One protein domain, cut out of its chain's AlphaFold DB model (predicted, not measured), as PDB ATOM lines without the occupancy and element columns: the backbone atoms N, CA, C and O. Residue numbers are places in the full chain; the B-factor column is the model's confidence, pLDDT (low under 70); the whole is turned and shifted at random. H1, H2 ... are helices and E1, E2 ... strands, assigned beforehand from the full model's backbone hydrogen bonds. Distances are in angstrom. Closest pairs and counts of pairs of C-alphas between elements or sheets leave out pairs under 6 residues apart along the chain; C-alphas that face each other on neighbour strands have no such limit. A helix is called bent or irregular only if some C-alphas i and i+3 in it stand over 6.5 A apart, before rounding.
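Overview. This is residues 74 to 233 of the 233 residues of the protein "Helix-turn-helix transcriptional regulator" of Bacteroides sp. PHL 2737 (UniProt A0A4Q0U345). A strongly twisted six-stranded sheet curls like part of a barrel round H1, with H2 on the opposite face and H3 across the beginning of H1, at its residues 129 to 130. Residues 113 to 118, in a long loop, stick out. The printed part has 160 residues, with named elements E1, E2, H1, E3, H2, E4, E5, E6, H3; the mixed sheet runs E3 E1 E2 E5 E4 E6, and the class is mixed, helices and strands. It is compact, radius of gyration of the C-alphas 17.2 A, spanning 59 by 44 by 26 A.

Arrangement. E1, residues 74 to 84, and E2, residues 87 to 99, form an antiparallel hairpin, with N 76 and O 96 within hydrogen-bond range at 2.8 A. H1, residues 129 to 141, and edge strand E3, residues 146 to 152, follow; E3 is antiparallel to E1, N 77 to O 148 2.8 A. E2, H1 and E3 make a split strand-helix-strand unit, two strands running the same way with E1 between them, its crossover right-handed. H2, residues 155 to 165, has a height over the sheet of 8.4 A; its closest C-alphas to E3 are Leu 158 and Val 152, 6.7 A. E4, residues 169 to 178, and E5, residues 192 to 199, form a hairpin, N 172 to O 196 2.9 A; E5 is antiparallel to E2, N 199 to O 93 2.8 A. Edge strand E6, residues 210 to 215, is parallel to E4, N 213 to O 175 2.9 A; its closest C-alphas to H1 are Ser 213 and Ile 137, 6.6 A. H3, residues 217 to 228, irregular with C-alphas 218 and 221 7.7 A apart, touches H1 about perpendicular at 83 degrees, closest C-alphas Met 223 and Leu 130, 6.4 A. Every O i to N i+4 pair is within range in H2, 8 of 9 in H1, 6 of 8 in H3.

Along the chain. E1 begins at C-alpha 74 (15.372, 14.146, -31.060) and is 30.8 A long, E2 36.6 A and E4 29.1 A. H3 ends at C-alpha 228 (2.008, 11.075, -25.530).

Size, cuts and confidence. The farthest C-alphas, Phe 115 and Gly 186, are 59.6 A apart. The printed part has no cut; links E2 to H1 and E4 to E5 are long. Residue 204 alone has pLDDT under 70.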
ATOM      1  N   ILE A  74      14.719  15.321 -30.490       97.06
ATOM      2  CA  ILE A  74      15.372  14.146 -31.060       97.06
ATOM      3  C   ILE A  74      14.462  13.567 -32.127       97.06
ATOM      4  O   ILE A  74      13.349  13.151 -31.819       97.06
ATOM      5  N   VAL A  75      14.952  13.493 -33.357       97.81
ATOM      6  CA  VAL A  75      14.299  12.748 -34.430       97.81
ATOM      7  C   VAL A  75      14.903  11.355 -34.492       97.81
ATOM      8  O   VAL A  75      16.121  11.190 -34.570       97.81
ATOM      9  N   LYS A  76      14.043  10.343 -34.451       98.19
ATOM     10  CA  LYS A  76      14.382   8.938 -34.642       98.19
ATOM     11  C   LYS A  76      13.974   8.518 -36.038       98.19
ATOM     12  O   LYS A  76      12.811   8.645 -36.409       98.19
ATOM     13  N   ILE A  77      14.939   8.011 -36.788       98.12
ATOM     14  CA  ILE A  77      14.787   7.559 -38.165       98.12
ATOM     15  C   ILE A  77      15.009   6.052 -38.159       98.12
ATOM     16  O   ILE A  77      16.113   5.588 -37.869       98.12
ATOM     17  N   ILE A  78      13.958   5.284 -38.429       98.00
ATOM     18  CA  ILE A  78      14.049   3.827 -38.532       98.00
ATOM     19  C   ILE A  78      14.028   3.454 -40.005       98.00
ATOM     20  O   ILE A  78      12.993   3.545 -40.667       98.00
ATOM     21  N   THR A  79      15.182   3.020 -40.502       97.50
ATOM     22  CA  THR A  79      15.357   2.549 -41.876       97.50
ATOM     23  C   THR A  79      15.054   1.062 -41.945       97.50
ATOM     24  O   THR A  79      15.672   0.263 -41.236       97.50
ATOM     25  N   ILE A  80      14.116   0.691 -42.816       95.81
ATOM     26  CA  ILE A  80      13.727  -0.697 -43.058       95.81
ATOM     27  C   ILE A  80      14.636  -1.290 -44.133       95.81
ATOM     28  O   ILE A  80      14.689  -0.801 -45.266       95.81
ATOM     29  N   VAL A  81      15.325  -2.372 -43.771       95.44
ATOM     30  CA  VAL A  81      16.156  -3.161 -44.687       95.44
ATOM     31  C   VAL A  81      15.444  -4.471 -44.982       95.44
ATOM     32  O   VAL A  81      15.230  -5.283 -44.081       95.44
ATOM     33  N   ALA A  82      15.095  -4.692 -46.246       92.50
ATOM     34  CA  ALA A  82      14.363  -5.878 -46.674       92.50
ATOM     35  C   ALA A  82      15.135  -6.679 -47.729       92.50
ATOM     36  O   ALA A  82      15.935  -6.110 -48.482       92.50
ATOM     37  N   PRO A  83      14.891  -7.997 -47.818       89.62
ATOM     38  CA  PRO A  83      15.392  -8.796 -48.923       89.62
ATOM     39  C   PRO A  83      14.678  -8.405 -50.223       89.62
ATOM     40  O   PRO A  83      13.450  -8.421 -50.305       89.62
ATOM     41  N   THR A  84      15.451  -8.087 -51.255       85.69
ATOM     42  CA  THR A  84      14.976  -7.868 -52.625       85.69
ATOM     43  C   THR A  84      15.644  -8.880 -53.567       85.69
ATOM     44  O   THR A  84      16.597  -9.560 -53.169       85.69
ATOM     45  N   PRO A  85      15.194  -9.005 -54.833       85.19
ATOM     46  CA  PRO A  85      15.861  -9.860 -55.820       85.19
ATOM     47  C   PRO A  85      17.346  -9.531 -56.042       85.19
ATOM     48  O   PRO A  85      18.092 -10.375 -56.528       85.19
ATOM     49  N   TYR A  86      17.786  -8.323 -55.672       85.50
ATOM     50  CA  TYR A  86      19.166  -7.849 -55.806       85.50
ATOM     51  C   TYR A  86      19.959  -7.932 -54.494       85.50
ATOM     52  O   TYR A  86      21.034  -7.344 -54.377       85.50
ATOM     53  N   GLY A  87      19.434  -8.646 -53.499       87.62
ATOM     54  CA  GLY A  87      20.000  -8.729 -52.159       87.62
ATOM     55  C   GLY A  87      19.285  -7.812 -51.172       87.62
ATOM     56  O   GLY A  87      18.172  -7.351 -51.401       87.62
ATOM     57  N   LYS A  88      19.902  -7.589 -50.016       90.88
ATOM     58  CA  LYS A  88      19.301  -6.778 -48.955       90.88
ATOM     59  C   LYS A  88      19.485  -5.303 -49.277       90.88
ATOM     60  O   LYS A  88      20.597  -4.873 -49.569       90.88
ATOM     61  N   GLN A  89      18.393  -4.547 -49.249       92.56
ATOM     62  CA  GLN A  89      18.392  -3.130 -49.601       92.56
ATOM     63  C   GLN A  89      17.606  -2.317 -48.578       92.56
ATOM     64  O   GLN A  89      16.633  -2.797 -47.993       92.56
ATOM     65  N   GLU A  90      18.028  -1.072 -48.387       94.12
ATOM     66  CA  GLU A  90      17.242  -0.062 -47.687       94.12
ATOM     67  C   GLU A  90      16.059   0.324 -48.571       94.12
ATOM     68  O   GLU A  90      16.225   0.919 -49.638       94.12
ATOM     69  N   ILE A  91      14.859  -0.053 -48.142       92.81
ATOM     70  CA  ILE A  91      13.648   0.126 -48.948       92.81
ATOM     71  C   ILE A  91      12.811   1.326 -48.510       92.81
ATOM     72  O   ILE A  91      11.856   1.695 -49.186       92.81
ATOM     73  N   GLY A  92      13.158   1.967 -47.401       94.50
ATOM     74  CA  GLY A  92      12.502   3.178 -46.925       94.50
ATOM     75  C   GLY A  92      12.726   3.388 -45.439       94.50
ATOM     76  O   GLY A  92      13.432   2.615 -44.789       94.50
ATOM     77  N   TYR A  93      12.111   4.427 -44.900       97.06
ATOM     78  CA  TYR A  93      12.189   4.744 -43.481       97.06
ATOM     79  C   TYR A  93      10.889   5.357 -42.986       97.06
ATOM     80  O   TYR A  93      10.110   5.912 -43.755       97.06
ATOM     81  N   PHE A  94      10.675   5.287 -41.682       97.31
ATOM     82  CA  PHE A  94       9.698   6.123 -41.001       97.31
ATOM     83  C   PHE A  94      10.387   6.892 -39.881       97.31
ATOM     84  O   PHE A  94      11.447   6.489 -39.386       97.31
ATOM     85  N   MET A  95       9.801   8.026 -39.519       98.00
ATOM     86  CA  MET A  95      10.404   8.959 -38.582       98.00
ATOM     87  C   MET A  95       9.417   9.361 -37.499       98.00
ATOM     88  O   MET A  95       8.204   9.400 -37.704       98.00
ATOM     89  N   TYR A  96       9.958   9.678 -36.335       97.94
ATOM     90  CA  TYR A  96       9.210  10.313 -35.265       97.94
ATOM     91  C   TYR A  96      10.127  11.165 -34.413       97.94
ATOM     92  O   TYR A  96      11.334  10.938 -34.348       97.94
ATOM     93  N   GLU A  97       9.549  12.145 -33.743       96.81
ATOM     94  CA  GLU A  97      10.264  13.047 -32.861       96.81
ATOM     95  C   GLU A  97       9.858  12.861 -31.401       96.81
ATOM     96  O   GLU A  97       8.733  12.463 -31.075       96.81
ATOM     97  N   ARG A  98      10.820  13.138 -30.522       96.25
ATOM     98  CA  ARG A  98      10.683  13.144 -29.068       96.25
ATOM     99  C   ARG A  98      11.281  14.452 -28.529       96.25
ATOM    100  O   ARG A  98      12.439  14.744 -28.850       96.25
ATOM    101  N   PRO A  99      10.551  15.230 -27.713       95.00
ATOM    102  CA  PRO A  99      11.120  16.389 -27.037       95.00
ATOM    103  C   PRO A  99      12.126  15.939 -25.973       95.00
ATOM    104  O   PRO A  99      12.012  14.848 -25.404       95.00
ATOM    105  N   LEU A 100      13.103  16.793 -25.673       92.44
ATOM    106  CA  LEU A 100      13.988  16.576 -24.532       92.44
ATOM    107  C   LEU A 100      13.222  16.846 -23.234       92.44
ATOM    108  O   LEU A 100      12.575  17.878 -23.076       92.44
ATOM    109  N   THR A 101      13.293  15.915 -22.286       90.69
ATOM    110  CA  THR A 101      12.663  16.058 -20.965       90.69
ATOM    111  C   THR A 101      13.623  15.608 -19.871       90.69
ATOM    112  O   THR A 101      14.633  14.959 -20.144       90.69
ATOM    113  N   ALA A 102      13.294  15.877 -18.605       88.19
ATOM    114  CA  ALA A 102      14.092  15.398 -17.472       88.19
ATOM    115  C   ALA A 102      14.308  13.868 -17.491       88.19
ATOM    116  O   ALA A 102      15.371  13.390 -17.093       88.19
ATOM    117  N   ASN A 103      13.320  13.125 -18.006       88.88
ATOM    118  CA  ASN A 103      13.326  11.662 -18.105       88.88
ATOM    119  C   ASN A 103      13.745  11.145 -19.492       88.88
ATOM    120  O   ASN A 103      13.802   9.936 -19.703       88.88
ATOM    121  N   TYR A 104      14.013  12.044 -20.440       93.12
ATOM    122  CA  TYR A 104      14.353  11.728 -21.821       93.12
ATOM    123  C   TYR A 104      15.443  12.695 -22.297       93.12
ATOM    124  O   TYR A 104      15.178  13.704 -22.949       93.12
ATOM    125  N   LYS A 105      16.678  12.407 -21.883       92.50
ATOM    126  CA  LYS A 105      17.868  13.243 -22.086       92.50
ATOM    127  C   LYS A 105      19.070  12.392 -22.487       92.50
ATOM    128  O   LYS A 105      19.075  11.185 -22.256       92.50
ATOM    129  N   PHE A 106      20.077  13.033 -23.072       91.06
ATOM    130  CA  PHE A 106      21.340  12.383 -23.406       91.06
ATOM    131  C   PHE A 106      21.983  11.740 -22.178       91.06
ATOM    132  O   PHE A 106      21.880  12.254 -21.058       91.06
ATOM    133  N   THR A 107      22.654  10.618 -22.409       88.44
ATOM    134  CA  THR A 107      23.514  10.007 -21.398       88.44
ATOM    135  C   THR A 107      24.802  10.817 -21.321       88.44
ATOM    136  O   THR A 107      25.358  11.181 -22.356       88.44
ATOM    137  N   GLU A 108      25.273  11.116 -20.110       81.69
ATOM    138  CA  GLU A 108      26.575  11.763 -19.935       81.69
ATOM    139  C   GLU A 108      27.665  10.859 -20.514       81.69
ATOM    140  O   GLU A 108      27.787   9.690 -20.138       81.69
ATOM    141  N   SER A 109      28.432  11.394 -21.460       79.69
ATOM    142  CA  SER A 109      29.520  10.678 -22.107       79.69
ATOM    143  C   SER A 109      30.778  11.533 -22.141       79.69
ATOM    144  O   SER A 109      30.735  12.763 -22.077       79.69
ATOM    145  N   GLU A 110      31.926  10.860 -22.194       78.44
ATOM    146  CA  GLU A 110      33.207  11.534 -22.362       78.44
ATOM    147  C   GLU A 110      33.237  12.287 -23.693       78.44
ATOM    148  O   GLU A 110      32.743  11.782 -24.711       78.44
ATOM    149  N   ALA A 111      33.863  13.467 -23.669       78.88
ATOM    150  CA  ALA A 111      34.100  14.283 -24.850       78.88
ATOM    151  C   ALA A 111      34.749  13.448 -25.973       78.88
ATOM    152  O   ALA A 111      35.510  12.514 -25.688       78.88
ATOM    153  N   PRO A 112      34.456  13.762 -27.247       81.00
ATOM    154  CA  PRO A 112      35.015  13.017 -28.362       81.00
ATOM    155  C   PRO A 112      36.543  13.068 -28.295       81.00
ATOM    156  O   PRO A 112      37.152  14.125 -28.131       81.00
ATOM    157  N   SER A 113      37.154  11.895 -28.412       79.50
ATOM    158  CA  SER A 113      38.606  11.706 -28.323       79.50
ATOM    159  C   SER A 113      39.332  12.132 -29.605       79.50
ATOM    160  O   SER A 113      40.556  12.259 -29.628       79.50
ATOM    161  N   SER A 114      38.574  12.344 -30.685       81.56
ATOM    162  CA  SER A 114      39.064  12.650 -32.024       81.56
ATOM    163  C   SER A 114      38.032  13.445 -32.826       81.56
ATOM    164  O   SER A 114      36.831  13.264 -32.653       81.56
ATOM    165  N   PHE A 115      38.493  14.268 -33.772       71.88
ATOM    166  CA  PHE A 115      37.628  15.017 -34.698       71.88
ATOM    167  C   PHE A 115      36.847  14.130 -35.680       71.88
ATOM    168  O   PHE A 115      35.914  14.604 -36.318       71.88
ATOM    169  N   VAL A 116      37.237  12.858 -35.830       77.75
ATOM    170  CA  VAL A 116      36.550  11.889 -36.707       77.75
ATOM    171  C   VAL A 116      35.411  11.164 -35.980       77.75
ATOM    172  O   VAL A 116      34.654  10.414 -36.591       77.75
ATOM    173  N   GLU A 117      35.311  11.348 -34.666       77.94
ATOM    174  CA  GLU A 117      34.299  10.711 -33.839       77.94
ATOM    175  C   GLU A 117      32.989  11.504 -33.905       77.94
ATOM    176  O   GLU A 117      32.947  12.683 -33.561       77.94
ATOM    177  N   GLU A 118      31.913  10.849 -34.357       77.69
ATOM    178  CA  GLU A 118      30.575  11.444 -34.381       77.69
ATOM    179  C   GLU A 118      30.151  11.834 -32.960       77.69
ATOM    180  O   GLU A 118      30.193  11.014 -32.036       77.69
ATOM    181  N   TYR A 119      29.720  13.086 -32.793       77.06
ATOM    182  CA  TYR A 119      29.253  13.607 -31.517       77.06
ATOM    183  C   TYR A 119      27.932  14.383 -31.673       77.06
ATOM    184  O   TYR A 119      27.858  15.269 -32.528       77.06
ATOM    185  N   PRO A 120      26.914  14.126 -30.827       85.81
ATOM    186  CA  PRO A 120      26.828  13.029 -29.856       85.81
ATOM    187  C   PRO A 120      26.858  11.654 -30.536       85.81
ATOM    188  O   PRO A 120      26.327  11.493 -31.634       85.81
ATOM    189  N   ARG A 121      27.452  10.643 -29.888       89.25
ATOM    190  CA  ARG A 121      27.483   9.282 -30.446       89.25
ATOM    191  C   ARG A 121      26.070   8.714 -30.454       89.25
ATOM    192  O   ARG A 121      25.316   8.940 -29.513       89.25
ATOM    193  N   GLN A 122      25.733   7.867 -31.426       91.25
ATOM    194  CA  GLN A 122      24.404   7.234 -31.507       91.25
ATOM    195  C   GLN A 122      23.971   6.521 -30.211       91.25
ATOM    196  O   GLN A 122      22.795   6.542 -29.863       91.25
ATOM    197  N   ARG A 123      24.925   5.945 -29.467       89.44
ATOM    198  CA  ARG A 123      24.685   5.281 -28.173       89.44
ATOM    199  C   ARG A 123      24.366   6.242 -27.016       89.44
ATOM    200  O   ARG A 123      23.835   5.796 -26.006       89.44
ATOM    201  N   ASP A 124      24.720   7.518 -27.151       91.44
ATOM    202  CA  ASP A 124      24.577   8.534 -26.102       91.44
ATOM    203  C   ASP A 124      23.197   9.222 -26.167       91.44
ATOM    204  O   ASP A 124      22.799   9.921 -25.232       91.44
ATOM    205  N   TYR A 125      22.441   9.014 -27.253       94.75
ATOM    206  CA  TYR A 125      21.083   9.535 -27.412       94.75
ATOM    207  C   TYR A 125      20.110   8.932 -26.385       94.75
ATOM    208  O   TYR A 125      20.290   7.799 -25.937       94.75
ATOM    209  N   PRO A 126      19.041   9.659 -26.009       94.31
ATOM    210  CA  PRO A 126      17.994   9.104 -25.160       94.31
ATOM    211  C   PRO A 126      17.260   7.959 -25.864       94.31
ATOM    212  O   PRO A 126      16.891   8.064 -27.037       94.31
ATOM    213  N   HIS A 127      17.006   6.885 -25.121       92.88
ATOM    214  CA  HIS A 127      16.188   5.756 -25.550       92.88
ATOM    215  C   HIS A 127      15.369   5.234 -24.374       92.88
ATOM    216  O   HIS A 127      15.912   4.985 -23.294       92.88
ATOM    217  N   ASP A 128      14.079   5.012 -24.587       93.75
ATOM    218  CA  ASP A 128      13.193   4.403 -23.601       93.75
ATOM    219  C   ASP A 128      12.637   3.040 -24.056       93.75
ATOM    220  O   ASP A 128      13.069   2.467 -25.058       93.75
ATOM    221  N   GLU A 129      11.735   2.457 -23.263       91.19
ATOM    222  CA  GLU A 129      11.148   1.152 -23.583       91.19
ATOM    223  C   GLU A 129      10.246   1.194 -24.821       91.19
ATOM    224  O   GLU A 129      10.255   0.233 -25.589       91.19
ATOM    225  N   LEU A 130       9.534   2.301 -25.065       93.19
ATOM    226  CA  LEU A 130       8.733   2.476 -26.275       93.19
ATOM    227  C   LEU A 130       9.627   2.488 -27.520       93.19
ATOM    228  O   LEU A 130       9.346   1.763 -28.473       93.19
ATOM    229  N   ASP A 131      10.737   3.231 -27.502       94.94
ATOM    230  CA  ASP A 131      11.667   3.284 -28.638       94.94
ATOM    231  C   ASP A 131      12.268   1.902 -28.939       94.94
ATOM    232  O   ASP A 131      12.341   1.472 -30.095       94.94
ATOM    233  N   LYS A 132      12.682   1.179 -27.885       94.06
ATOM    234  CA  LYS A 132      13.203  -0.192 -27.995       94.06
ATOM    235  C   LYS A 132      12.147  -1.135 -28.552       94.06
ATOM    236  O   LYS A 132      12.469  -1.981 -29.382       94.06
ATOM    237  N   MET A 133      10.909  -1.017 -28.083       93.75
ATOM    238  CA  MET A 133       9.793  -1.840 -28.530       93.75
ATOM    239  C   MET A 133       9.518  -1.596 -30.014       93.75
ATOM    240  O   MET A 133       9.528  -2.556 -30.776       93.75
ATOM    241  N   ILE A 134       9.396  -0.339 -30.448       95.81
ATOM    242  CA  ILE A 134       9.208   0.021 -31.862       95.81
ATOM    243  C   ILE A 134      10.304  -0.613 -32.726       95.81
ATOM    244  O   ILE A 134       9.992  -1.332 -33.674       95.81
ATOM    245  N   LEU A 135      11.581  -0.417 -32.380       96.44
ATOM    246  CA  LEU A 135      12.687  -0.978 -33.157       96.44
ATOM    247  C   LEU A 135      12.650  -2.514 -33.196       96.44
ATOM    248  O   LEU A 135      12.803  -3.099 -34.267       96.44
ATOM    249  N   ARG A 136      12.407  -3.172 -32.055       96.19
ATOM    250  CA  ARG A 136      12.340  -4.642 -31.964       96.19
ATOM    251  C   ARG A 136      11.232  -5.230 -32.825       96.19
ATOM    252  O   ARG A 136      11.440  -6.271 -33.443       96.19
ATOM    253  N   ILE A 137      10.069  -4.586 -32.881       95.44
ATOM    254  CA  ILE A 137       8.951  -5.066 -33.697       95.44
ATOM    255  C   ILE A 137       9.330  -5.032 -35.176       95.44
ATOM    256  O   ILE A 137       9.120  -6.012 -35.888       95.44
ATOM    257  N   ILE A 138       9.953  -3.941 -35.624       96.06
ATOM    258  CA  ILE A 138      10.445  -3.835 -37.000       96.06
ATOM    259  C   ILE A 138      11.516  -4.894 -37.264       96.06
ATOM    260  O   ILE A 138      11.437  -5.595 -38.266       96.06
ATOM    261  N   GLN A 139      12.479  -5.064 -36.356       96.31
ATOM    262  CA  GLN A 139      13.561  -6.045 -36.493       96.31
ATOM    263  C   GLN A 139      13.092  -7.504 -36.422       96.31
ATOM    264  O   GLN A 139      13.783  -8.385 -36.922       96.31
ATOM    265  N   THR A 140      11.917  -7.776 -35.851       94.88
ATOM    266  CA  THR A 140      11.330  -9.126 -35.863       94.88
ATOM    267  C   THR A 140      10.985  -9.559 -37.289       94.88
ATOM    268  O   THR A 140      11.217 -10.708 -37.654       94.88
ATOM    269  N   GLU A 141      10.495  -8.633 -38.115       92.88
ATOM    270  CA  GLU A 141      10.171  -8.889 -39.526       92.88
ATOM    271  C   GLU A 141      11.342  -8.552 -40.468       92.88
ATOM    272  O   GLU A 141      11.550  -9.215 -41.482       92.88
ATOM    273  N   TYR A 142      12.134  -7.534 -40.123       94.69
ATOM    274  CA  TYR A 142      13.219  -6.977 -40.933       94.69
ATOM    275  C   TYR A 142      14.508  -6.836 -40.098       94.69
ATOM    276  O   TYR A 142      14.859  -5.719 -39.699       94.69
ATOM    277  N   PRO A 143      15.242  -7.937 -39.829       95.44
ATOM    278  CA  PRO A 143      16.307  -7.991 -38.812       95.44
ATOM    279  C   PRO A 143      17.473  -7.018 -38.993       95.44
ATOM    280  O   PRO A 143      18.137  -6.665 -38.024       95.44
ATOM    281  N   GLU A 144      17.727  -6.570 -40.221       96.12
ATOM    282  CA  GLU A 144      18.817  -5.635 -40.529       96.12
ATOM    283  C   GLU A 144      18.406  -4.168 -40.481       96.12
ATOM    284  O   GLU A 144      19.229  -3.295 -40.757       96.12
ATOM    285  N   SER A 145      17.152  -3.890 -40.129       96.94
ATOM    286  CA  SER A 145      16.657  -2.528 -39.954       96.94
ATOM    287  C   SER A 145      17.389  -1.821 -38.822       96.94
ATOM    288  O   SER A 145      17.729  -2.423 -37.795       96.94
ATOM    289  N   LYS A 146      17.629  -0.523 -39.006       96.56
ATOM    290  CA  LYS A 146      18.502   0.275 -38.138       96.56
ATOM    291  C   LYS A 146      17.783   1.524 -37.664       96.56
ATOM    292  O   LYS A 146      16.979   2.098 -38.392       96.56
ATOM    293  N   LEU A 147      18.116   1.944 -36.449       97.12
ATOM    294  CA  LEU A 147      17.715   3.224 -35.887       97.12
ATOM    295  C   LEU A 147      18.891   4.194 -35.977       97.12
ATOM    296  O   LEU A 147      19.985   3.881 -35.509       97.12
ATOM    297  N   GLN A 148      18.635   5.373 -36.526       96.38
ATOM    298  CA  GLN A 148      19.517   6.525 -36.450       96.38
ATOM    299  C   GLN A 148      18.801   7.641 -35.695       96.38
ATOM    300  O   GLN A 148      17.646   7.963 -35.979       96.38
ATOM    301  N   ASN A 149      19.480   8.234 -34.722       96.75
ATOM    302  CA  ASN A 149      18.993   9.403 -34.011       96.75
ATOM    303  C   ASN A 149      19.657  10.660 -34.575       96.75
ATOM    304  O   ASN A 149      20.855  10.661 -34.874       96.75
ATOM    305  N   LYS A 150      18.884  11.739 -34.663       94.94
ATOM    306  CA  LYS A 150      19.363  13.069 -35.020       94.94
ATOM    307  C   LYS A 150      18.889  14.079 -33.986       94.94
ATOM    308  O   LYS A 150      17.693  14.171 -33.711       94.94
ATOM    309  N   PHE A 151      19.819  14.844 -33.424       95.25
ATOM    310  CA  PHE A 151      19.463  16.011 -32.629       95.25
ATOM    311  C   PHE A 151      19.132  17.170 -33.566       95.25
ATOM    312  O   PHE A 151      19.929  17.512 -34.434       95.25
ATOM    313  N   VAL A 152      17.942  17.735 -33.412       95.31
ATOM    314  CA  VAL A 152      17.488  18.904 -34.157       95.31
ATOM    315  C   VAL A 152      17.668  20.109 -33.248       95.31
ATOM    316  O   VAL A 152      16.902  20.286 -32.299       95.31
ATOM    317  N   SER A 153      18.702  20.901 -33.522       94.06
ATOM    318  CA  SER A 153      19.045  22.090 -32.735       94.06
ATOM    319  C   SER A 153      19.285  23.327 -33.585       94.06
ATOM    320  O   SER A 153      19.277  24.427 -33.039       94.06
ATOM    321  N   PHE A 154      19.424  23.184 -34.905       92.25
ATOM    322  CA  PHE A 154      19.542  24.305 -35.830       92.25
ATOM    323  C   PHE A 154      18.432  24.322 -36.885       92.25
ATOM    324  O   PHE A 154      17.834  23.300 -37.223       92.25
ATOM    325  N   ASN A 155      18.193  25.490 -37.480       89.38
ATOM    326  CA  ASN A 155      17.313  25.635 -38.645       89.38
ATOM    327  C   ASN A 155      17.702  24.708 -39.812       89.38
ATOM    328  O   ASN A 155      16.821  24.124 -40.442       89.38
ATOM    329  N   LEU A 156      19.001  24.505 -40.052       89.00
ATOM    330  CA  LEU A 156      19.498  23.568 -41.064       89.00
ATOM    331  C   LEU A 156      19.028  22.128 -40.797       89.00
ATOM    332  O   LEU A 156      18.754  21.370 -41.731       89.00
ATOM    333  N   ASP A 157      18.889  21.741 -39.527       92.31
ATOM    334  CA  ASP A 157      18.386  20.417 -39.187       92.31
ATOM    335  C   ASP A 157      16.932  20.252 -39.592       92.31
ATOM    336  O   ASP A 157      16.591  19.209 -40.152       92.31
ATOM    337  N   LEU A 158      16.106  21.275 -39.357       90.62
ATOM    338  CA  LEU A 158      14.703  21.294 -39.767       90.62
ATOM    339  C   LEU A 158      14.562  21.182 -41.285       90.62
ATOM    340  O   LEU A 158      13.691  20.460 -41.761       90.62
ATOM    341  N   GLU A 159      15.415  21.865 -42.048       89.56
ATOM    342  CA  GLU A 159      15.427  21.764 -43.512       89.56
ATOM    343  C   GLU A 159      15.773  20.353 -43.978       89.56
ATOM    344  O   GLU A 159      15.076  19.804 -44.829       89.56
ATOM    345  N   HIS A 160      16.784  19.728 -43.377       91.38
ATOM    346  CA  HIS A 160      17.123  18.343 -43.689       91.38
ATOM    347  C   HIS A 160      15.962  17.392 -43.342       91.38
ATOM    348  O   HIS A 160      15.635  16.523 -44.143       91.38
ATOM    349  N   ILE A 161      15.274  17.571 -42.205       94.19
ATOM    350  CA  ILE A 161      14.087  16.756 -41.889       94.19
ATOM    351  C   ILE A 161      12.979  16.953 -42.934       94.19
ATOM    352  O   ILE A 161      12.423  15.964 -43.405       94.19
ATOM    353  N   LYS A 162      12.705  18.190 -43.365       92.38
ATOM    354  CA  LYS A 162      11.723  18.462 -44.430       92.38
ATOM    355  C   LYS A 162      12.087  17.767 -45.743       92.38
ATOM    356  O   LYS A 162      11.234  17.132 -46.346       92.38
ATOM    357  N   GLN A 163      13.361  17.791 -46.135       91.38
ATOM    358  CA  GLN A 163      13.834  17.092 -47.336       91.38
ATOM    359  C   GLN A 163      13.633  15.572 -47.260       91.38
ATOM    360  O   GLN A 163      13.391  14.924 -48.279       91.38
ATOM    361  N   LEU A 164      13.729  14.976 -46.066       92.94
ATOM    362  CA  LEU A 164      13.400  13.561 -45.875       92.94
ATOM    363  C   LEU A 164      11.891  13.308 -46.060       92.94
ATOM    364  O   LEU A 164      11.497  12.277 -46.602       92.94
ATOM    365  N   GLN A 165      11.047  14.267 -45.676       93.56
ATOM    366  CA  GLN A 165       9.591  14.176 -45.819       93.56
ATOM    367  C   GLN A 165       9.081  14.412 -47.252       93.56
ATOM    368  O   GLN A 165       7.954  14.025 -47.550       93.56
ATOM    369  N   ASP A 166       9.889  14.976 -48.154       90.94
ATOM    370  CA  ASP A 166       9.493  15.262 -49.547       90.94
ATOM    371  C   ASP A 166       9.281  13.999 -50.413       90.94
ATOM    372  O   ASP A 166       8.865  14.076 -51.572       90.94
ATOM    373  N   ARG A 167       9.573  12.807 -49.878       88.12
ATOM    374  CA  ARG A 167       9.391  11.528 -50.580       88.12
ATOM    375  C   ARG A 167       7.931  11.059 -50.535       88.12
ATOM    376  O   ARG A 167       7.236  11.330 -49.558       88.12
ATOM    377  N   PRO A 168       7.472  10.263 -51.522       90.88
ATOM    378  CA  PRO A 168       6.193   9.573 -51.417       90.88
ATOM    379  C   PRO A 168       6.118   8.764 -50.119       90.88
ATOM    380  O   PRO A 168       7.057   8.041 -49.770       90.88
ATOM    381  N   SER A 169       4.997   8.890 -49.415       93.12
ATOM    382  CA  SER A 169       4.766   8.208 -48.148       93.12
ATOM    383  C   SER A 169       3.517   7.336 -48.187       93.12
ATOM    384  O   SER A 169       2.610   7.525 -49.002       93.12
ATOM    385  N   LYS A 170       3.497   6.338 -47.305       92.06
ATOM    386  CA  LYS A 170       2.363   5.443 -47.058       92.06
ATOM    387  C   LYS A 170       2.163   5.286 -45.559       92.06
ATOM    388  O   LYS A 170       3.118   5.421 -44.801       92.06
ATOM    389  N   GLU A 171       0.949   4.961 -45.134       94.62
ATOM    390  CA  GLU A 171       0.693   4.694 -43.718       94.62
ATOM    391  C   GLU A 171       1.384   3.402 -43.265       94.62
ATOM    392  O   GLU A 171       1.201   2.333 -43.851       94.62
ATOM    393  N   LEU A 172       2.128   3.501 -42.169       94.88
ATOM    394  CA  LEU A 172       2.643   2.378 -41.400       94.88
ATOM    395  C   LEU A 172       2.058   2.453 -39.993       94.88
ATOM    396  O   LEU A 172       2.174   3.466 -39.307       94.88
ATOM    397  N   LYS A 173       1.416   1.376 -39.556       96.69
ATOM    398  CA  LYS A 173       0.684   1.284 -38.294       96.69
ATOM    399  C   LYS A 173       1.445   0.397 -37.330       96.69
ATOM    400  O   LYS A 173       1.836  -0.718 -37.673       96.69
ATOM    401  N   ILE A 174       1.613   0.882 -36.109       95.44
ATOM    402  CA  ILE A 174       2.124   0.101 -34.988       95.44
ATOM    403  C   ILE A 174       1.019  -0.001 -33.947       95.44
ATOM    404  O   ILE A 174       0.517   1.012 -33.454       95.44
ATOM    405  N   TRP A 175       0.638  -1.232 -33.621       94.88
ATOM    406  CA  TRP A 175      -0.320  -1.545 -32.571       94.88
ATOM    407  C   TRP A 175       0.389  -2.175 -31.384       94.88
ATOM    408  O   TRP A 175       1.088  -3.179 -31.525       94.88
ATOM    409  N   LEU A 176       0.153  -1.610 -30.208       93.25
ATOM    410  CA  LEU A 176       0.632  -2.147 -28.944       93.25
ATOM    411  C   LEU A 176      -0.589  -2.585 -28.144       93.25
ATOM    412  O   LEU A 176      -1.486  -1.793 -27.849       93.25
ATOM    413  N   THR A 177      -0.633  -3.875 -27.850       93.81
ATOM    414  CA  THR A 177      -1.738  -4.542 -27.156       93.81
ATOM    415  C   THR A 177      -1.242  -5.120 -25.837       93.81
ATOM    416  O   THR A 177      -0.052  -5.397 -25.717       93.81
ATOM    417  N   PRO A 178      -2.089  -5.297 -24.820       93.62
ATOM    418  CA  PRO A 178      -1.661  -5.969 -23.600       93.62
ATOM    419  C   PRO A 178      -1.250  -7.414 -23.907       93.62
ATOM    420  O   PRO A 178      -1.790  -8.061 -24.808       93.62
ATOM    421  N   ASN A 179      -0.295  -7.932 -23.144       93.81
ATOM    422  CA  ASN A 179       0.140  -9.316 -23.246       93.81
ATOM    423  C   ASN A 179      -1.041 -10.281 -23.006       93.81
ATOM    424  O   ASN A 179      -1.649 -10.225 -21.935       93.81
ATOM    425  N   PRO A 180      -1.350 -11.198 -23.948       90.62
ATOM    426  CA  PRO A 180      -2.472 -12.126 -23.809       90.62
ATOM    427  C   PRO A 180      -2.425 -13.023 -22.565       90.62
ATOM    428  O   PRO A 180      -3.455 -13.544 -22.153       90.62
ATOM    429  N   THR A 181      -1.255 -13.221 -21.953       93.38
ATOM    430  CA  THR A 181      -1.136 -14.002 -20.711       93.38
ATOM    431  C   THR A 181      -1.495 -13.208 -19.452       93.38
ATOM    432  O   THR A 181      -1.630 -13.797 -18.387       93.38
ATOM    433  N   GLU A 182      -1.605 -11.881 -19.550       91.88
ATOM    434  CA  GLU A 182      -1.873 -10.966 -18.430       91.88
ATOM    435  C   GLU A 182      -3.320 -10.439 -18.435       91.88
ATOM    436  O   GLU A 182      -3.740  -9.765 -17.495       91.88
ATOM    437  N   ILE A 183      -4.091 -10.734 -19.487       91.56
ATOM    438  CA  ILE A 183      -5.476 -10.277 -19.628       91.56
ATOM    439  C   ILE A 183      -6.470 -11.236 -18.966       91.56
ATOM    440  O   ILE A 183      -6.366 -12.458 -19.062       91.56
ATOM    441  N   GLU A 184      -7.486 -10.662 -18.330       91.00
ATOM    442  CA  GLU A 184      -8.608 -11.362 -17.717       91.00
ATOM    443  C   GLU A 184      -9.891 -11.097 -18.516       91.00
ATOM    444  O   GLU A 184     -10.152  -9.977 -18.966       91.00
ATOM    445  N   SER A 185     -10.724 -12.130 -18.666       89.31
ATOM    446  CA  SER A 185     -12.018 -12.007 -19.343       89.31
ATOM    447  C   SER A 185     -12.927 -10.999 -18.629       89.31
ATOM    448  O   SER A 185     -13.012 -10.984 -17.402       89.31
ATOM    449  N   GLY A 186     -13.623 -10.159 -19.399       88.94
ATOM    450  CA  GLY A 186     -14.537  -9.139 -18.873       88.94
ATOM    451  C   GLY A 186     -13.870  -7.840 -18.410       88.94
ATOM    452  O   GLY A 186     -14.579  -6.921 -18.005       88.94
ATOM    453  N   ARG A 187     -12.537  -7.723 -18.493       89.56
ATOM    454  CA  ARG A 187     -11.820  -6.465 -18.239       89.56
ATOM    455  C   ARG A 187     -11.508  -5.711 -19.530       89.56
ATOM    456  O   ARG A 187     -11.352  -6.297 -20.598       89.56
ATOM    457  N   THR A 188     -11.413  -4.389 -19.413       88.88
ATOM    458  CA  THR A 188     -11.007  -3.489 -20.497       88.88
ATOM    459  C   THR A 188      -9.543  -3.112 -20.345       88.88
ATOM    460  O   THR A 188      -9.101  -2.786 -19.245       88.88
ATOM    461  N   TYR A 189      -8.826  -3.089 -21.461       89.88
ATOM    462  CA  TYR A 189      -7.411  -2.744 -21.527       89.88
ATOM    463  C   TYR A 189      -7.181  -1.729 -22.639       89.88
ATOM    464  O   TYR A 189      -7.954  -1.673 -23.601       89.88
ATOM    465  N   TYR A 190      -6.113  -0.944 -22.530       89.44
ATOM    466  CA  TYR A 190      -5.774   0.012 -23.573       89.44
ATOM    467  C   TYR A 190      -5.153  -0.692 -24.784       89.44
ATOM    468  O   TYR A 190      -4.289  -1.555 -24.678       89.44
ATOM    469  N   LYS A 191      -5.602  -0.305 -25.975       91.25
ATOM    470  CA  LYS A 191      -4.888  -0.574 -27.221       91.25
ATOM    471  C   LYS A 191      -4.268   0.741 -27.652       91.25
ATOM    472  O   LYS A 191      -4.990   1.718 -27.844       91.25
ATOM    473  N   TYR A 192      -2.959   0.749 -27.852       92.12
ATOM    474  CA  TYR A 192      -2.277   1.904 -28.414       92.12
ATOM    475  C   TYR A 192      -2.078   1.700 -29.908       92.12
ATOM    476  O   TYR A 192      -1.640   0.641 -30.358       92.12
ATOM    477  N   GLU A 193      -2.402   2.733 -30.672       93.19
ATOM    478  CA  GLU A 193      -2.201   2.777 -32.110       93.19
ATOM    479  C   GLU A 193      -1.402   4.026 -32.457       93.19
ATOM    480  O   GLU A 193      -1.749   5.136 -32.048       93.19
ATOM    481  N   LYS A 194      -0.321   3.835 -33.212       94.38
ATOM    482  CA  LYS A 194       0.425   4.935 -33.812       94.38
ATOM    483  C   LYS A 194       0.551   4.713 -35.307       94.38
ATOM    484  O   LYS A 194       0.910   3.623 -35.750       94.38
ATOM    485  N   ILE A 195       0.250   5.763 -36.057       96.31
ATOM    486  CA  ILE A 195       0.368   5.805 -37.509       96.31
ATOM    487  C   ILE A 195       1.579   6.675 -37.833       96.31
ATOM    488  O   ILE A 195       1.717   7.770 -37.287       96.31
ATOM    489  N   PHE A 196       2.451   6.167 -38.692       96.31
ATOM    490  CA  PHE A 196       3.641   6.839 -39.188       96.31
ATOM    491  C   PHE A 196       3.570   6.972 -40.703       96.31
ATOM    492  O   PHE A 196       2.969   6.131 -41.380       96.31
ATOM    493  N   ASN A 197       4.255   7.980 -41.234       96.12
ATOM    494  CA  ASN A 197       4.551   8.044 -42.653       96.12
ATOM    495  C   ASN A 197       5.773   7.169 -42.941       96.12
ATOM    496  O   ASN A 197       6.867   7.395 -42.422       96.12
ATOM    497  N   PHE A 198       5.589   6.154 -43.775       95.75
ATOM    498  CA  PHE A 198       6.671   5.356 -44.324       95.75
ATOM    499  C   PHE A 198       7.078   5.911 -45.685       95.75
ATOM    500  O   PHE A 198       6.361   5.752 -46.675       95.75
ATOM    501  N   TYR A 199       8.229   6.570 -45.715       95.31
ATOM    502  CA  TYR A 199       8.804   7.229 -46.878       95.31
ATOM    503  C   TYR A 199       9.560   6.223 -47.736       95.31
ATOM    504  O   TYR A 199      10.569   5.645 -47.315       95.31
ATOM    505  N   THR A 200       9.083   6.006 -48.958       91.56
ATOM    506  CA  THR A 200       9.643   4.994 -49.854       91.56
ATOM    507  C   THR A 200       9.390   5.311 -51.323       91.56
ATOM    508  O   THR A 200       8.333   5.805 -51.704       91.56
ATOM    509  N   ASN A 201      10.357   4.947 -52.166       87.12
ATOM    510  CA  ASN A 201      10.195   4.923 -53.623       87.12
ATOM    511  C   ASN A 201       9.813   3.523 -54.143       87.12
ATOM    512  O   ASN A 201       9.679   3.327 -55.349       87.12
ATOM    513  N   PHE A 202       9.676   2.538 -53.251       82.69
ATOM    514  CA  PHE A 202       9.371   1.153 -53.593       82.69
ATOM    515  C   PHE A 202       7.854   0.883 -53.622       82.69
ATOM    516  O   PHE A 202       7.033   1.585 -53.014       82.69
ATOM    517  N   SER A 203       7.464  -0.166 -54.354       71.56
ATOM    518  CA  SER A 203       6.071  -0.615 -54.451       71.56
ATOM    519  C   SER A 203       5.536  -1.139 -53.108       71.56
ATOM    520  O   SER A 203       6.289  -1.519 -52.214       71.56
ATOM    521  N   GLU A 204       4.206  -1.150 -52.949       65.00
ATOM    522  CA  GLU A 204       3.526  -1.513 -51.688       65.00
ATOM    523  C   GLU A 204       3.821  -2.925 -51.179       65.00
ATOM    524  O   GLU A 204       3.749  -3.163 -49.980       65.00
ATOM    525  N   SER A 205       4.188  -3.854 -52.058       70.75
ATOM    526  CA  SER A 205       4.340  -5.268 -51.704       70.75
ATOM    527  C   SER A 205       5.559  -5.580 -50.831       70.75
ATOM    528  O   SER A 205       5.670  -6.701 -50.345       70.75
ATOM    529  N   LEU A 206       6.497  -4.642 -50.664       77.00
ATOM    530  CA  LEU A 206       7.766  -4.906 -49.977       77.00
ATOM    531  C   LEU A 206       7.722  -4.630 -48.467       77.00
ATOM    532  O   LEU A 206       8.573  -5.139 -47.735       77.00
ATOM    533  N   VAL A 207       6.732  -3.866 -47.989       81.19
ATOM    534  CA  VAL A 207       6.624  -3.483 -46.573       81.19
ATOM    535  C   VAL A 207       5.266  -3.832 -46.006       81.19
ATOM    536  O   VAL A 207       4.235  -3.407 -46.523       81.19
ATOM    537  N   ARG A 208       5.267  -4.569 -44.890       85.31
ATOM    538  CA  ARG A 208       4.070  -4.701 -44.059       85.31
ATOM    539  C   ARG A 208       3.641  -3.321 -43.567       85.31
ATOM    540  O   ARG A 208       4.421  -2.602 -42.959       85.31
ATOM    541  N   GLN A 209       2.373  -2.987 -43.768       88.44
ATOM    542  CA  GLN A 209       1.805  -1.727 -43.284       88.44
ATOM    543  C   GLN A 209       1.361  -1.795 -41.821       88.44
ATOM    544  O   GLN A 209       1.079  -0.762 -41.231       88.44
ATOM    545  N   LEU A 210       1.271  -2.991 -41.230       93.62
ATOM    546  CA  LEU A 210       0.853  -3.179 -39.845       93.62
ATOM    547  C   LEU A 210       1.862  -4.042 -39.097       93.62
ATOM    548  O   LEU A 210       2.179  -5.159 -39.509       93.62
ATOM    549  N   PHE A 211       2.277  -3.522 -37.953       95.12
ATOM    550  CA  PHE A 211       3.139  -4.167 -36.987       95.12
ATOM    551  C   PHE A 211       2.411  -4.246 -35.650       95.12
ATOM    552  O   PHE A 211       1.819  -3.264 -35.201       95.12
ATOM    553  N   VAL A 212       2.439  -5.413 -35.013       94.06
ATOM    554  CA  VAL A 212       1.719  -5.655 -33.759       94.06
ATOM    555  C   VAL A 212       2.689  -6.170 -32.714       94.06
ATOM    556  O   VAL A 212       3.529  -7.021 -33.000       94.06
ATOM    557  N   SER A 213       2.561  -5.662 -31.494       92.69
ATOM    558  CA  SER A 213       3.325  -6.132 -30.347       92.69
ATOM    559  C   SER A 213       2.503  -6.144 -29.079       92.69
ATOM    560  O   SER A 213       1.421  -5.548 -29.004       92.69
ATOM    561  N   SER A 214       3.051  -6.827 -28.083       92.38
ATOM    562  CA  SER A 214       2.484  -6.903 -26.753       92.38
ATOM    563  C   SER A 214       3.287  -6.087 -25.742       92.38
ATOM    564  O   SER A 214       4.511  -5.989 -25.819       92.38
ATOM    565  N   TYR A 215       2.584  -5.524 -24.765       91.94
ATOM    566  CA  TYR A 215       3.170  -4.874 -23.603       91.94
ATOM    567  C   TYR A 215       2.687  -5.516 -22.303       91.94
ATOM    568  O   TYR A 215       1.575  -6.040 -22.233       91.94
ATOM    569  N   SER A 216       3.517  -5.471 -21.259       92.94
ATOM    570  CA  SER A 216       3.105  -5.921 -19.925       92.94
ATOM    571  C   SER A 216       2.253  -4.859 -19.238       92.94
ATOM    572  O   SER A 216       2.602  -3.676 -19.255       92.94
ATOM    573  N   LEU A 217       1.185  -5.271 -18.556       91.56
ATOM    574  CA  LEU A 217       0.286  -4.381 -17.815       91.56
ATOM    575  C   LEU A 217       1.023  -3.552 -16.756       91.56
ATOM    576  O   LEU A 217       0.652  -2.410 -16.494       91.56
ATOM    577  N   ALA A 218       2.125  -4.070 -16.204       91.94
ATOM    578  CA  ALA A 218       2.976  -3.333 -15.270       91.94
ATOM    579  C   ALA A 218       3.622  -2.075 -15.890       91.94
ATOM    580  O   ALA A 218       4.008  -1.154 -15.172       91.94
ATOM    581  N   GLN A 219       3.749  -2.023 -17.219       89.06
ATOM    582  CA  GLN A 219       4.368  -0.922 -17.961       89.06
ATOM    583  C   GLN A 219       3.343   0.042 -18.573       89.06
ATOM    584  O   GLN A 219       3.742   1.062 -19.131       89.06
ATOM    585  N   GLU A 220       2.040  -0.232 -18.443       89.19
ATOM    586  CA  GLU A 220       0.976   0.485 -19.155       89.19
ATOM    587  C   GLU A 220       1.027   2.003 -18.941       89.19
ATOM    588  O   GLU A 220       1.054   2.769 -19.905       89.19
ATOM    589  N   LYS A 221       1.111   2.446 -17.680       89.44
ATOM    590  CA  LYS A 221       1.173   3.876 -17.341       89.44
ATOM    591  C   LYS A 221       2.377   4.558 -17.993       89.44
ATOM    592  O   LYS A 221       2.237   5.616 -18.601       89.44
ATOM    593  N   ARG A 222       3.549   3.926 -17.893       89.44
ATOM    594  CA  ARG A 222       4.799   4.439 -18.461       89.44
ATOM    595  C   ARG A 222       4.719   4.511 -19.984       89.44
ATOM    596  O   ARG A 222       5.159   5.496 -20.567       89.44
ATOM    597  N   MET A 223       4.140   3.500 -20.625       87.75
ATOM    598  CA  MET A 223       3.949   3.496 -22.072       87.75
ATOM    599  C   MET A 223       3.019   4.606 -22.536       87.75
ATOM    600  O   MET A 223       3.337   5.277 -23.513       87.75
ATOM    601  N   ASN A 224       1.914   4.837 -21.827       89.44
ATOM    602  CA  ASN A 224       0.997   5.926 -22.145       89.44
ATOM    603  C   ASN A 224       1.704   7.291 -22.078       89.44
ATOM    604  O   ASN A 224       1.612   8.094 -23.004       89.44
ATOM    605  N   GLU A 225       2.472   7.533 -21.014       90.75
ATOM    606  CA  GLU A 225       3.268   8.758 -20.860       90.75
ATOM    607  C   GLU A 225       4.276   8.928 -22.007       90.75
ATOM    608  O   GLU A 225       4.363  10.002 -22.600       90.75
ATOM    609  N   GLN A 226       4.991   7.864 -22.378       91.81
ATOM    610  CA  GLN A 226       5.967   7.894 -23.471       91.81
ATOM    611  C   GLN A 226       5.306   8.145 -24.832       91.81
ATOM    612  O   GLN A 226       5.782   8.989 -25.596       91.81
ATOM    613  N   LEU A 227       4.185   7.479 -25.114       90.69
ATOM    614  CA  LEU A 227       3.450   7.606 -26.373       90.69
ATOM    615  C   LEU A 227       2.921   9.032 -26.586       90.69
ATOM    616  O   LEU A 227       2.950   9.531 -27.713       90.69
ATOM    617  N   ASN A 228       2.496   9.694 -25.505       90.44
ATOM    618  CA  ASN A 228       2.008  11.075 -25.530       90.44
ATOM    619  C   ASN A 228       3.107  12.096 -25.850       90.44
ATOM    620  O   ASN A 228       2.808  13.170 -26.361       90.44
ATOM    621  N   THR A 229       4.376  11.765 -25.594       91.81
ATOM    622  CA  THR A 229       5.514  12.627 -25.969       91.81
ATOM    623  C   THR A 229       5.991  12.425 -27.407       91.81
ATOM    624  O   THR A 229       6.869  13.151 -27.860       91.81
ATOM    625  N   MET A 230       5.476  11.421 -28.117       94.81
ATOM    626  CA  MET A 230       5.951  11.057 -29.447       94.81
ATOM    627  C   MET A 230       5.076  11.661 -30.541       94.81
ATOM    628  O   MET A 230       3.865  11.422 -30.574       94.81
ATOM    629  N   THR A 231       5.700  12.314 -31.516       95.50
ATOM    630  CA  THR A 231       5.020  12.826 -32.713       95.50
ATOM    631  C   THR A 231       5.551  12.099 -33.939       95.50
ATOM    632  O   THR A 231       6.757  12.039 -34.149       95.50
ATOM    633  N   ALA A 232       4.660  11.489 -34.724       94.88
ATOM    634  CA  ALA A 232       5.047  10.891 -35.999       94.88
ATOM    635  C   ALA A 232       5.313  12.004 -37.018       94.88
ATOM    636  O   ALA A 232       4.585  12.999 -37.034       94.88
ATOM    637  N   LEU A 233       6.353  11.822 -37.830       90.69
ATOM    638  CA  LEU A 233       6.765  12.764 -38.865       90.69
ATOM    639  C   LEU A 233       6.337  12.292 -40.244       90.69
ATOM    640  O   LEU A 233       6.310  11.064 -40.478       90.69
TER     641      LEU A 233